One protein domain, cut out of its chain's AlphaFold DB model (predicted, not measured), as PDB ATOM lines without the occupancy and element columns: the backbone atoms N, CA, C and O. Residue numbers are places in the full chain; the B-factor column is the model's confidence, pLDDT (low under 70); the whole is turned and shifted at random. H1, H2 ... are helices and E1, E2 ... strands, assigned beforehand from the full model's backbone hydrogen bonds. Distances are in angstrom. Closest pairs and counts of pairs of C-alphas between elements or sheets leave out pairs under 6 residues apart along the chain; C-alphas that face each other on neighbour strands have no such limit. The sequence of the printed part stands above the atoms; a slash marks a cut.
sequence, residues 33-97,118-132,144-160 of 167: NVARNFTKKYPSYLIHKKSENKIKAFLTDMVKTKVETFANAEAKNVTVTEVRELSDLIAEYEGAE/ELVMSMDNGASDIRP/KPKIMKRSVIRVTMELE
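AT A GLANCE: This is residues 33 to 97, 118 to 132 and 144 to 160 of the 167 residues of the protein "Translation initiation factor 2" of Bacteroides ovatus (UniProt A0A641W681). Helix H3 crosses one face of a long, twisted antiparallel sheet, E1 - E3 - E2, making two layers; H1 and H2 trail away from it. The printed part has 97 residues with three named helices, then three named strands, mixed in class. It is only just loose, close to extended, with radius of gyration of the C-alphas 18.8 A and spans of 55 by 46 by 17 A.

HOW THE PARTS SIT: In E3, residues 144 to 159, find N 152, 2.8 A from O 86 of E1, residues 78 to 94, and O 149, 2.9 A from N 123 of E2, residues 119 to 124. H3, residues 49 to 74, is on the sheet; its closest C-alphas to E1 are Asn 72 and Val 78, 5.6 A. Every O i to N i+4 pair is within hydrogen-bond range in H3, 4 of 5 in H1, residues 33 to 41; H2, residues 43 to 46, is too short.

IN THESE COORDINATES: Find C-alpha 49 at (191.861, 206.789, 81.596); H3 runs 38.0 A from there. E3 runs 46.5 A to C-alpha 159 at (212.842, 230.221, 97.804).

THE WHOLE: The printed part has two cuts: C-alphas 97 and 118 are 20.6 A apart across the first, and C-alphas 132 and 144 are 10.5 A apart across the second. pLDDT is under 70 in 25 printed residues, among them residues 118 to 132.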
ATOM      1  N   ASN A  33     177.455 187.621  85.619       78.12
ATOM      2  CA  ASN A  33     178.340 186.524  86.022       78.12
ATOM      3  C   ASN A  33     179.637 186.479  85.196       78.12
ATOM      4  O   ASN A  33     180.733 186.299  85.741       78.12
ATOM      5  N   VAL A  34     179.526 186.690  83.882       76.06
ATOM      6  CA  VAL A  34     180.693 186.774  82.995       76.06
ATOM      7  C   VAL A  34     181.524 188.012  83.340       76.06
ATOM      8  O   VAL A  34     182.722 187.883  83.604       76.06
ATOM      9  N   ALA A  35     180.898 189.189  83.438       77.56
ATOM     10  CA  ALA A  35     181.583 190.440  83.755       77.56
ATOM     11  C   ALA A  35     182.341 190.371  85.090       77.56
ATOM     12  O   ALA A  35     183.489 190.809  85.151       77.56
ATOM     13  N   ARG A  36     181.767 189.757  86.133       79.12
ATOM     14  CA  ARG A  36     182.392 189.644  87.465       79.12
ATOM     15  C   ARG A  36     183.733 188.906  87.450       79.12
ATOM     16  O   ARG A  36     184.666 189.280  88.160       79.12
ATOM     17  N   ASN A  37     183.848 187.844  86.653       78.56
ATOM     18  CA  ASN A  37     185.108 187.112  86.527       78.56
ATOM     19  C   ASN A  37     186.169 187.945  85.797       78.56
ATOM     20  O   ASN A  37     187.333 187.944  86.204       78.56
ATOM     21  N   PHE A  38     185.770 188.695  84.765       75.00
ATOM     22  CA  PHE A  38     186.667 189.610  84.061       75.00
ATOM     23  C   PHE A  38     187.118 190.767  84.955       75.00
ATOM     24  O   PHE A  38     188.315 191.028  85.043       75.00
ATOM     25  N   THR A  39     186.202 191.410  85.681       76.12
ATOM     26  CA  THR A  39     186.526 192.542  86.560       76.12
ATOM     27  C   THR A  39     187.459 192.149  87.702       76.12
ATOM     28  O   THR A  39     188.395 192.884  88.011       76.12
ATOM     29  N   LYS A  40     187.270 190.958  88.285       79.44
ATOM     30  CA  LYS A  40     188.140 190.431  89.344       79.44
ATOM     31  C   LYS A  40     189.537 190.067  88.840       79.44
ATOM     32  O   LYS A  40     190.516 190.275  89.551       79.44
ATOM     33  N   LYS A  41     189.636 189.499  87.636       81.81
ATOM     34  CA  LYS A  41     190.913 189.055  87.056       81.81
ATOM     35  C   LYS A  41     191.728 190.212  86.471       81.81
ATOM     36  O   LYS A  41     192.952 190.138  86.439       81.81
ATOM     37  N   TYR A  42     191.054 191.273  86.035       74.75
ATOM     38  CA  TYR A  42     191.643 192.375  85.281       74.75
ATOM     39  C   TYR A  42     191.226 193.752  85.830       74.75
ATOM     40  O   TYR A  42     190.676 194.574  85.094       74.75
ATOM     41  N   PRO A  43     191.502 194.054  87.112       67.56
ATOM     42  CA  PRO A  43     191.067 195.306  87.737       67.56
ATOM     43  C   PRO A  43     191.691 196.547  87.082       67.56
ATOM     44  O   PRO A  43     191.065 197.602  87.026       67.56
ATOM     45  N   SER A  44     192.896 196.421  86.518       67.88
ATOM     46  CA  SER A  44     193.584 197.489  85.784       67.88
ATOM     47  C   SER A  44     192.832 197.958  84.535       67.88
ATOM     48  O   SER A  44     192.937 199.126  84.173       67.88
ATOM     49  N   TYR A  45     192.030 197.092  83.911       66.06
ATOM     50  CA  TYR A  45     191.242 197.426  82.719       66.06
ATOM     51  C   TYR A  45     189.953 198.194  83.055       66.06
ATOM     52  O   TYR A  45     189.314 198.744  82.163       66.06
ATOM     53  N   LEU A  46     189.583 198.263  84.339       70.19
ATOM     54  CA  LEU A  46     188.445 199.048  84.834       70.19
ATOM     55  C   LEU A  46     188.838 200.465  85.236       70.19
ATOM     56  O   LEU A  46     187.971 201.319  85.438       70.19
ATOM     57  N   ILE A  47     190.137 200.732  85.372       70.25
ATOM     58  CA  ILE A  47     190.624 202.076  85.647       70.25
ATOM     59  C   ILE A  47     190.500 202.866  84.348       70.25
ATOM     60  O   ILE A  47     191.355 202.828  83.467       70.25
ATOM     61  N   HIS A  48     189.386 203.578  84.222       78.69
ATOM     62  CA  HIS A  48     189.148 204.473  83.104       78.69
ATOM     63  C   HIS A  48     190.280 205.510  83.001       78.69
ATOM     64  O   HIS A  48     190.718 206.068  84.005       78.69
ATOM     65  N   LYS A  49     190.724 205.863  81.788       77.19
ATOM     66  CA  LYS A  49     191.861 206.789  81.596       77.19
ATOM     67  C   LYS A  49     191.708 208.116  82.358       77.19
ATOM     68  O   LYS A  49     192.668 208.684  82.871       77.19
ATOM     69  N   LYS A  50     190.464 208.591  82.489       77.69
ATOM     70  CA  LYS A  50     190.109 209.776  83.289       77.69
ATOM     71  C   LYS A  50     190.374 209.599  84.790       77.69
ATOM     72  O   LYS A  50     190.787 210.565  85.421       77.69
ATOM     73  N   SER A  51     190.110 208.428  85.374       81.06
ATOM     74  CA  SER A  51     190.409 208.181  86.792       81.06
ATOM     75  C   SER A  51     191.907 208.001  87.023       81.06
ATOM     76  O   SER A  51     192.402 208.530  88.009       81.06
ATOM     77  N   GLU A  52     192.645 207.388  86.090       81.94
ATOM     78  CA  GLU A  52     194.117 207.332  86.143       81.94
ATOM     79  C   GLU A  52     194.725 208.743  86.226       81.94
ATOM     80  O   GLU A  52     195.516 209.031  87.122       81.94
ATOM     81  N   ASN A  53     194.303 209.654  85.341       83.94
ATOM     82  CA  ASN A  53     194.788 211.037  85.346       83.94
ATOM     83  C   ASN A  53     194.414 211.782  86.637       83.94
ATOM     84  O   ASN A  53     195.221 212.546  87.158       83.94
ATOM     85  N   LYS A  54     193.210 211.544  87.177       86.75
ATOM     86  CA  LYS A  54     192.781 212.129  88.458       86.75
ATOM     87  C   LYS A  54     193.615 211.626  89.633       86.75
ATOM     88  O   LYS A  54     193.987 212.423  90.483       86.75
ATOM     89  N   ILE A  55     193.913 210.327  89.677       84.88
ATOM     90  CA  ILE A  55     194.760 209.731  90.720       84.88
ATOM     91  C   ILE A  55     196.176 210.305  90.632       84.88
ATOM     92  O   ILE A  55     196.735 210.683  91.656       84.88
ATOM     93  N   LYS A  56     196.731 210.435  89.420       86.62
ATOM     94  CA  LYS A  56     198.038 211.071  89.206       86.62
ATOM     95  C   LYS A  56     198.061 212.507  89.720       86.62
ATOM     96  O   LYS A  56     198.908 212.818  90.544       86.62
ATOM     97  N   ALA A  57     197.099 213.335  89.310       87.81
ATOM     98  CA  ALA A  57     196.994 214.715  89.784       87.81
ATOM     99  C   ALA A  57     196.881 214.791  91.317       87.81
ATOM    100  O   ALA A  57     197.609 215.546  91.948       87.81
ATOM    101  N   PHE A  58     196.046 213.941  91.923       90.62
ATOM    102  CA  PHE A  58     195.898 213.877  93.377       90.62
ATOM    103  C   PHE A  58     197.209 213.523  94.098       90.62
ATOM    104  O   PHE A  58     197.546 214.141  95.106       90.62
ATOM    105  N   LEU A  59     197.962 212.541  93.594       89.00
ATOM    106  CA  LEU A  59     199.257 212.169  94.168       89.00
ATOM    107  C   LEU A  59     200.295 213.287  93.996       89.00
ATOM    108  O   LEU A  59     201.026 213.579  94.941       89.00
ATOM    109  N   THR A  60     200.327 213.940  92.832       90.12
ATOM    110  CA  THR A  60     201.179 215.108  92.566       90.12
ATOM    111  C   THR A  60     200.886 216.241  93.550       90.12
ATOM    112  O   THR A  60     201.812 216.734  94.194       90.12
ATOM    113  N   ASP A  61     199.613 216.598  93.739       91.38
ATOM    114  CA  ASP A  61     199.192 217.648  94.674       91.38
ATOM    115  C   ASP A  61     199.525 217.289  96.127       91.38
ATOM    116  O   ASP A  61     199.951 218.142  96.910       91.38
ATOM    117  N   MET A  62     199.383 216.012  96.497       91.56
ATOM    118  CA  MET A  62     199.744 215.541  97.832       91.56
ATOM    119  C   MET A  62     201.247 215.673  98.094       91.56
ATOM    120  O   MET A  62     201.640 216.155  99.159       91.56
ATOM    121  N   VAL A  63     202.087 215.239  97.148       90.94
ATOM    122  CA  VAL A  63     203.548 215.376  97.256       90.94
ATOM    123  C   VAL A  63     203.920 216.849  97.337       90.94
ATOM    124  O   VAL A  63     204.657 217.228  98.245       90.94
ATOM    125  N   LYS A  64     203.352 217.678  96.455       91.38
ATOM    126  CA  LYS A  64     203.552 219.127  96.452       91.38
ATOM    127  C   LYS A  64     203.273 219.725  97.831       91.38
ATOM    128  O   LYS A  64     204.168 220.296  98.442       91.38
ATOM    129  N   THR A  65     202.070 219.498  98.357       91.12
ATOM    130  CA  THR A  65     201.632 220.050  99.648       91.12
ATOM    131  C   THR A  65     202.552 219.621 100.790       91.12
ATOM    132  O   THR A  65     202.930 220.437 101.631       91.12
ATOM    133  N   LYS A  66     202.942 218.339 100.838       91.81
ATOM    134  CA  LYS A  66     203.821 217.820 101.897       91.81
ATOM    135  C   LYS A  66     205.221 218.420 101.831       91.81
ATOM    136  O   LYS A  66     205.766 218.770 102.874       91.81
ATOM    137  N   VAL A  67     205.786 218.537 100.633       88.50
ATOM    138  CA  VAL A  67     207.132 219.083 100.440       88.50
ATOM    139  C   VAL A  67     207.155 220.591 100.694       88.50
ATOM    140  O   VAL A  67     208.050 221.058 101.389       88.50
ATOM    141  N   GLU A  68     206.136 221.337 100.258       87.62
ATOM    142  CA  GLU A  68     205.974 222.756 100.614       87.62
ATOM    143  C   GLU A  68     205.849 222.945 102.123       87.62
ATOM    144  O   GLU A  68     206.498 223.820 102.686       87.62
ATOM    145  N   THR A  69     205.045 222.119 102.796       89.94
ATOM    146  CA  THR A  69     204.869 222.205 104.252       89.94
ATOM    147  C   THR A  69     206.181 221.931 104.984       89.94
ATOM    148  O   THR A  69     206.537 222.671 105.898       89.94
ATOM    149  N   PHE A  70     206.912 220.888 104.575       90.06
ATOM    150  CA  PHE A  70     208.209 220.546 105.156       90.06
ATOM    151  C   PHE A  70     209.233 221.664 104.939       90.06
ATOM    152  O   PHE A  70     209.850 222.123 105.895       90.06
ATOM    153  N   ALA A  71     209.368 222.157 103.706       86.31
ATOM    154  CA  ALA A  71     210.337 223.195 103.394       86.31
ATOM    155  C   ALA A  71     210.007 224.528 104.065       86.31
ATOM    156  O   ALA A  71     210.912 225.159 104.591       86.31
ATOM    157  N   ASN A  72     208.731 224.922 104.141       86.56
ATOM    158  CA  ASN A  72     208.329 226.145 104.846       86.56
ATOM    159  C   ASN A  72     208.529 226.074 106.365       86.56
ATOM    160  O   ASN A  72     208.591 227.120 107.016       86.56
ATOM    161  N   ALA A  73     208.637 224.872 106.940       88.12
ATOM    162  CA  ALA A  73     209.034 224.711 108.334       88.12
ATOM    163  C   ALA A  73     210.530 225.015 108.550       88.12
ATOM    164  O   ALA A  73     210.901 225.459 109.636       88.12
ATOM    165  N   GLU A  74     211.374 224.800 107.535       84.38
ATOM    166  CA  GLU A  74     212.829 225.000 107.595       84.38
ATOM    167  C   GLU A  74     213.255 226.374 107.052       84.38
ATOM    168  O   GLU A  74     213.892 227.161 107.753       84.38
ATOM    169  N   ALA A  75     212.856 226.697 105.824       78.56
ATOM    170  CA  ALA A  75     213.098 227.960 105.149       78.56
ATOM    171  C   ALA A  75     211.744 228.576 104.779       78.56
ATOM    172  O   ALA A  75     211.005 228.054 103.950       78.56
ATOM    173  N   LYS A  76     211.367 229.673 105.440       81.31
ATOM    174  CA  LYS A  76     210.094 230.360 105.168       81.31
ATOM    175  C   LYS A  76     210.038 230.823 103.704       81.31
ATOM    176  O   LYS A  76     211.053 231.265 103.179       81.31
ATOM    177  N   ASN A  77     208.842 230.812 103.110       82.69
ATOM    178  CA  ASN A  77     208.553 231.270 101.740       82.69
ATOM    179  C   ASN A  77     209.154 230.392 100.631       82.69
ATOM    180  O   ASN A  77     209.592 230.895  99.595       82.69
ATOM    181  N   VAL A  78     209.158 229.075 100.834       84.00
ATOM    182  CA  VAL A  78     209.494 228.120  99.775       84.00
ATOM    183  C   VAL A  78     208.227 227.668  99.059       84.00
ATOM    184  O   VAL A  78     207.259 227.237  99.687       84.00
ATOM    185  N   THR A  79     208.245 227.724  97.733       87.88
ATOM    186  CA  THR A  79     207.155 227.266  96.867       87.88
ATOM    187  C   THR A  79     207.621 226.088  96.021       87.88
ATOM    188  O   THR A  79     208.737 226.093  95.505       87.88
ATOM    189  N   VAL A  80     206.795 225.049  95.879       86.56
ATOM    190  CA  VAL A  80     207.083 223.941  94.961       86.56
ATOM    191  C   VAL A  80     206.495 224.304  93.605       86.56
ATOM    192  O   VAL A  80     205.275 224.341  93.409       86.56
ATOM    193  N   THR A  81     207.371 224.559  92.643       87.00
ATOM    194  CA  THR A  81     206.968 224.924  91.284       87.00
ATOM    195  C   THR A  81     206.600 223.700  90.462       87.00
ATOM    196  O   THR A  81     205.732 223.781  89.591       87.00
ATOM    197  N   GLU A  82     207.190 222.543  90.770       86.44
ATOM    198  CA  GLU A  82     206.998 221.347  89.965       86.44
ATOM    199  C   GLU A  82     207.229 220.036  90.726       86.44
ATOM    200  O   GLU A  82     208.162 219.906  91.516       86.44
ATOM    201  N   VAL A  83     206.396 219.033  90.428       86.69
ATOM    202  CA  VAL A  83     206.558 217.640  90.865       86.69
ATOM    203  C   VAL A  83     206.417 216.734  89.640       86.69
ATOM    204  O   VAL A  83     205.352 216.679  89.023       86.69
ATOM    205  N   ARG A  84     207.483 216.010  89.283       83.44
ATOM    206  CA  ARG A  84     207.510 215.076  88.143       83.44
ATOM    207  C   ARG A  84     207.865 213.665  88.602       83.44
ATOM    208  O   ARG A  84     208.840 213.473  89.323       83.44
ATOM    209  N   GLU A  85     207.114 212.674  88.128       82.62
ATOM    210  CA  GLU A  85     207.527 211.268  88.178       82.62
ATOM    211  C   GLU A  85     208.338 210.948  86.915       82.62
ATOM    212  O   GLU A  85     207.859 211.123  85.794       82.62
ATOM    213  N   LEU A  86     209.563 210.465  87.096       81.31
ATOM    214  CA  LEU A  86     210.382 209.868  86.049       81.31
ATOM    215  C   LEU A  86     210.330 208.353  86.220       81.31
ATOM    216  O   LEU A  86     210.661 207.840  87.286       81.31
ATOM    217  N   SER A  87     209.904 207.634  85.185       78.38
ATOM    218  CA  SER A  87     209.888 206.171  85.196       78.38
ATOM    219  C   SER A  87     210.756 205.611  84.084       78.38
ATOM    220  O   SER A  87     210.579 205.979  82.923       78.38
ATOM    221  N   ASP A  88     211.619 204.662  84.424       75.81
ATOM    222  CA  ASP A  88     212.385 203.871  83.472       75.81
ATOM    223  C   ASP A  88     212.335 202.371  83.802       75.81
ATOM    224  O   ASP A  88     211.972 201.946  84.902       75.81
ATOM    225  N   LEU A  89     212.619 201.549  82.790       79.38
ATOM    226  CA  LEU A  89     212.825 200.116  82.970       79.38
ATOM    227  C   LEU A  89     214.318 199.888  83.177       79.38
ATOM    228  O   LEU A  89     215.118 200.201  82.295       79.38
ATOM    229  N   ILE A  90     214.675 199.327  84.326       73.31
ATOM    230  CA  ILE A  90     216.049 198.960  84.657       73.31
ATOM    231  C   ILE A  90     216.198 197.441  84.628       73.31
ATOM    232  O   ILE A  90     215.259 196.704  84.927       73.31
ATOM    233  N   ALA A  91     217.381 196.974  84.240       71.94
ATOM    234  CA  ALA A  91     217.749 195.568  84.276       71.94
ATOM    235  C   ALA A  91     218.783 195.361  85.384       71.94
ATOM    236  O   ALA A  91     219.916 195.826  85.265       71.94
ATOM    237  N   GLU A  92     218.393 194.668  86.447       70.94
ATOM    238  CA  GLU A  92     219.309 194.238  87.499       70.94
ATOM    239  C   GLU A  92     219.861 192.852  87.152       70.94
ATOM    240  O   GLU A  92     219.127 191.965  86.706       70.94
ATOM    241  N   TYR A  93     221.166 192.666  87.324       65.75
ATOM    242  CA  TYR A  93     221.834 191.387  87.104       65.75
ATOM    243  C   TYR A  93     222.415 190.877  88.420       65.75
ATOM    244  O   TYR A  93     223.011 191.637  89.180       65.75
ATOM    245  N   GLU A  94     222.267 189.581  88.672       56.56
ATOM    246  CA  GLU A  94     222.781 188.937  89.877       56.56
ATOM    247  C   GLU A  94     224.324 188.952  89.864       56.56
ATOM    248  O   GLU A  94     224.959 188.519  88.895       56.56
ATOM    249  N   GLY A  95     224.932 189.507  90.921       55.91
ATOM    250  CA  GLY A  95     226.390 189.621  91.074       55.91
ATOM    251  C   GLY A  95     227.038 190.887  90.493       55.91
ATOM    252  O   GLY A  95     228.264 190.971  90.480       55.91
ATOM    253  N   ALA A  96     226.259 191.868  90.022       51.94
ATOM    254  CA  ALA A  96     226.778 193.178  89.628       51.94
ATOM    255  C   ALA A  96     226.655 194.185  90.785       51.94
ATOM    256  O   ALA A  96     225.552 194.458  91.255       51.94
ATOM    257  N   GLU A  97     227.778 194.763  91.215       47.41
ATOM    258  CA  GLU A  97     227.805 195.955  92.072       47.41
ATOM    259  C   GLU A  97     226.962 197.055  91.397       47.41
ATOM    260  O   GLU A  97     227.189 197.402  90.231       47.41
ATOM    261  N   GLU A 118     215.511 213.012  96.241       48.56
ATOM    262  CA  GLU A 118     215.185 211.876  95.369       48.56
ATOM    263  C   GLU A 118     214.519 210.752  96.177       48.56
ATOM    264  O   GLU A 118     215.127 210.173  97.076       48.56
ATOM    265  N   LEU A 119     213.262 210.424  95.858       52.91
ATOM    266  CA  LEU A 119     212.585 209.236  96.389       52.91
ATOM    267  C   LEU A 119     212.544 208.159  95.303       52.91
ATOM    268  O   LEU A 119     211.844 208.318  94.299       52.91
ATOM    269  N   VAL A 120     213.294 207.074  95.514       45.34
ATOM    270  CA  VAL A 120     213.395 205.935  94.592       45.34
ATOM    271  C   VAL A 120     212.462 204.818  95.054       45.34
ATOM    272  O   VAL A 120     212.596 204.306  96.162       45.34
ATOM    273  N   MET A 121     211.532 204.415  94.190       46.78
ATOM    274  CA  MET A 121     210.694 203.232  94.398       46.78
ATOM    275  C   MET A 121     210.932 202.240  93.258       46.78
ATOM    276  O   MET A 121     210.786 202.591  92.083       46.78
ATOM    277  N   SER A 122     211.302 201.004  93.593       47.25
ATOM    278  CA  SER A 122     211.471 199.917  92.628       47.25
ATOM    279  C   SER A 122     210.292 198.944  92.718       47.25
ATOM    280  O   SER A 122     209.847 198.573  93.805       47.25
ATOM    281  N   MET A 123     209.744 198.557  91.565       51.38
ATOM    282  CA  MET A 123     208.652 197.589  91.471       51.38
ATOM    283  C   MET A 123     209.045 196.459  90.521       51.38
ATOM    284  O   MET A 123     209.433 196.689  89.373       51.38
ATOM    285  N   ASP A 124     208.973 195.230  91.028       55.31
ATOM    286  CA  ASP A 124     209.165 194.018  90.242       55.31
ATOM    287  C   ASP A 124     207.868 193.701  89.497       55.31
ATOM    288  O   ASP A 124     206.837 193.408  90.106       55.31
ATOM    289  N   ASN A 125     207.909 193.793  88.172       55.19
ATOM    290  CA  ASN A 125     206.722 193.622  87.347       55.19
ATOM    291  C   ASN A 125     206.477 192.153  86.960       55.19
ATOM    292  O   ASN A 125     205.537 191.889  86.212       55.19
ATOM    293  N   GLY A 126     207.306 191.198  87.417       53.28
ATOM    294  CA  GLY A 126     207.140 189.764  87.135       53.28
ATOM    295  C   GLY A 126     207.129 189.407  85.640       53.28
ATOM    296  O   GLY A 126     206.718 188.313  85.252       53.28
ATOM    297  N   ALA A 127     207.542 190.341  84.783       51.31
ATOM    298  CA  ALA A 127     207.429 190.242  83.340       51.31
ATOM    299  C   ALA A 127     208.671 189.544  82.776       51.31
ATOM    300  O   ALA A 127     209.590 190.183  82.267       51.31
ATOM    301  N   SER A 128     208.686 188.213  82.872       51.56
ATOM    302  CA  SER A 128     209.785 187.359  82.397       51.56
ATOM    303  C   SER A 128     210.086 187.485  80.894       51.56
ATOM    304  O   SER A 128     211.177 187.113  80.466       51.56
ATOM    305  N   ASP A 129     209.140 187.997  80.095       51.34
ATOM    306  CA  ASP A 129     209.229 188.059  78.627       51.34
ATOM    307  C   ASP A 129     209.702 189.412  78.069       51.34
ATOM    308  O   ASP A 129     209.929 189.536  76.862       51.34
ATOM    309  N   ILE A 130     209.881 190.437  78.910       55.97
ATOM    310  CA  ILE A 130     210.445 191.710  78.447       55.97
ATOM    311  C   ILE A 130     211.942 191.486  78.197       55.97
ATOM    312  O   ILE A 130     212.662 190.966  79.044       55.97
ATOM    313  N   ARG A 131     212.430 191.851  77.008       54.31
ATOM    314  CA  ARG A 131     213.864 191.834  76.687       54.31
ATOM    315  C   ARG A 131     214.386 193.271  76.721       54.31
ATOM    316  O   ARG A 131     213.756 194.123  76.094       54.31
ATOM    317  N   PRO A 132     215.507 193.569  77.402       53.66
ATOM    318  CA  PRO A 132     216.090 194.903  77.351       53.66
ATOM    319  C   PRO A 132     216.514 195.201  75.909       53.66
ATOM    320  O   PRO A 132     217.290 194.445  75.323       53.66
ATOM    321  N   LYS A 144     219.877 185.744  83.913       69.75
ATOM    322  CA  LYS A 144     218.931 186.544  83.118       69.75
ATOM    323  C   LYS A 144     218.705 187.897  83.814       69.75
ATOM    324  O   LYS A 144     218.661 187.911  85.040       69.75
ATOM    325  N   PRO A 145     218.529 189.007  83.071       69.44
ATOM    326  CA  PRO A 145     218.219 190.294  83.684       69.44
ATOM    327  C   PRO A 145     216.875 190.233  84.408       69.44
ATOM    328  O   PRO A 145     215.872 189.812  83.825       69.44
ATOM    329  N   LYS A 146     216.843 190.711  85.649       77.19
ATOM    330  CA  LYS A 146     215.608 191.027  86.353       77.19
ATOM    331  C   LYS A 146     215.165 192.421  85.923       77.19
ATOM    332  O   LYS A 146     215.803 193.413  86.265       77.19
ATOM    333  N   ILE A 147     214.097 192.498  85.136       74.38
ATOM    334  CA  ILE A 147     213.574 193.782  84.664       74.38
ATOM    335  C   ILE A 147     212.603 194.335  85.692       74.38
ATOM    336  O   ILE A 147     211.570 193.732  85.981       74.38
ATOM    337  N   MET A 148     212.932 195.507  86.214       74.12
ATOM    338  CA  MET A 148     212.130 196.213  87.201       74.12
ATOM    339  C   MET A 148     211.754 197.586  86.664       74.12
ATOM    340  O   MET A 148     212.507 198.214  85.915       74.12
ATOM    341  N   LYS A 149     210.574 198.071  87.054       78.88
ATOM    342  CA  LYS A 149     210.233 199.476  86.859       78.88
ATOM    343  C   LYS A 149     210.849 200.260  88.013       78.88
ATOM    344  O   LYS A 149     210.553 199.979  89.174       78.88
ATOM    345  N   ARG A 150     211.661 201.260  87.693       77.31
ATOM    346  CA  ARG A 150     212.131 202.255  88.653       77.31
ATOM    347  C   ARG A 150     211.331 203.535  88.444       77.31
ATOM    348  O   ARG A 150     211.217 204.028  87.325       77.31
ATOM    349  N   SER A 151     210.754 204.047  89.526       75.81
ATOM    350  CA  SER A 151     210.098 205.353  89.558       75.81
ATOM    351  C   SER A 151     210.858 206.273  90.507       75.81
ATOM    352  O   SER A 151     211.141 205.904  91.647       75.81
ATOM    353  N   VAL A 152     211.163 207.475  90.027       78.12
ATOM    354  CA  VAL A 152     211.827 208.544  90.771       78.12
ATOM    355  C   VAL A 152     210.918 209.764  90.790       78.12
ATOM    356  O   VAL A 152     210.483 210.234  89.739       78.12
ATOM    357  N   ILE A 153     210.644 210.299  91.978       83.06
ATOM    358  CA  ILE A 153     209.909 211.560  92.125       83.06
ATOM    359  C   ILE A 153     210.925 212.694  92.249       83.06
ATOM    360  O   ILE A 153     211.746 212.684  93.163       83.06
ATOM    361  N   ARG A 154     210.853 213.671  91.340       81.94
ATOM    362  CA  ARG A 154     211.630 214.915  91.399       81.94
ATOM    363  C   ARG A 154     210.730 216.080  91.766       81.94
ATOM    364  O   ARG A 154     209.651 216.231  91.191       81.94
ATOM    365  N   VAL A 155     211.207 216.904  92.691       84.81
ATOM    366  CA  VAL A 155     210.519 218.108  93.155       84.81
ATOM    367  C   VAL A 155     211.424 219.313  92.938       84.81
ATOM    368  O   VAL A 155     212.591 219.286  93.323       84.81
ATOM    369  N   THR A 156     210.890 220.357  92.311       84.12
ATOM    370  CA  THR A 156     211.578 221.633  92.089       84.12
ATOM    371  C   THR A 156     210.937 222.703  92.958       84.12
ATOM    372  O   THR A 156     209.712 222.771  93.070       84.12
ATOM    373  N   MET A 157     211.778 223.507  93.606       86.94
ATOM    374  CA  MET A 157     211.371 224.455  94.638       86.94
ATOM    375  C   MET A 157     212.054 225.802  94.413       86.94
ATOM    376  O   MET A 157     213.221 225.840  94.029       86.94
ATOM    377  N   GLU A 158     211.337 226.886  94.685       83.56
ATOM    378  CA  GLU A 158     211.843 228.258  94.660       83.56
ATOM    379  C   GLU A 158     211.713 228.877  96.053       83.56
ATOM    380  O   GLU A 158     210.670 228.755  96.695       83.56
ATOM    381  N   LEU A 159     212.781 229.527  96.519       84.00
ATOM    382  CA  LEU A 159     212.842 230.221  97.804       84.00
ATOM    383  C   LEU A 159     212.953 231.726  97.553       84.00
ATOM    384  O   LEU A 159     213.922 232.176  96.940       84.00
ATOM    385  N   GLU A 160     212.000 232.502  98.067       80.56
ATOM    386  CA  GLU A 160     212.082 233.964  98.048       80.56
ATOM    387  C   GLU A 160     212.775 234.481  99.318       80.56
ATOM    388  O   GLU A 160     212.324 234.226 100.437       80.56
TER     389      GLU A 160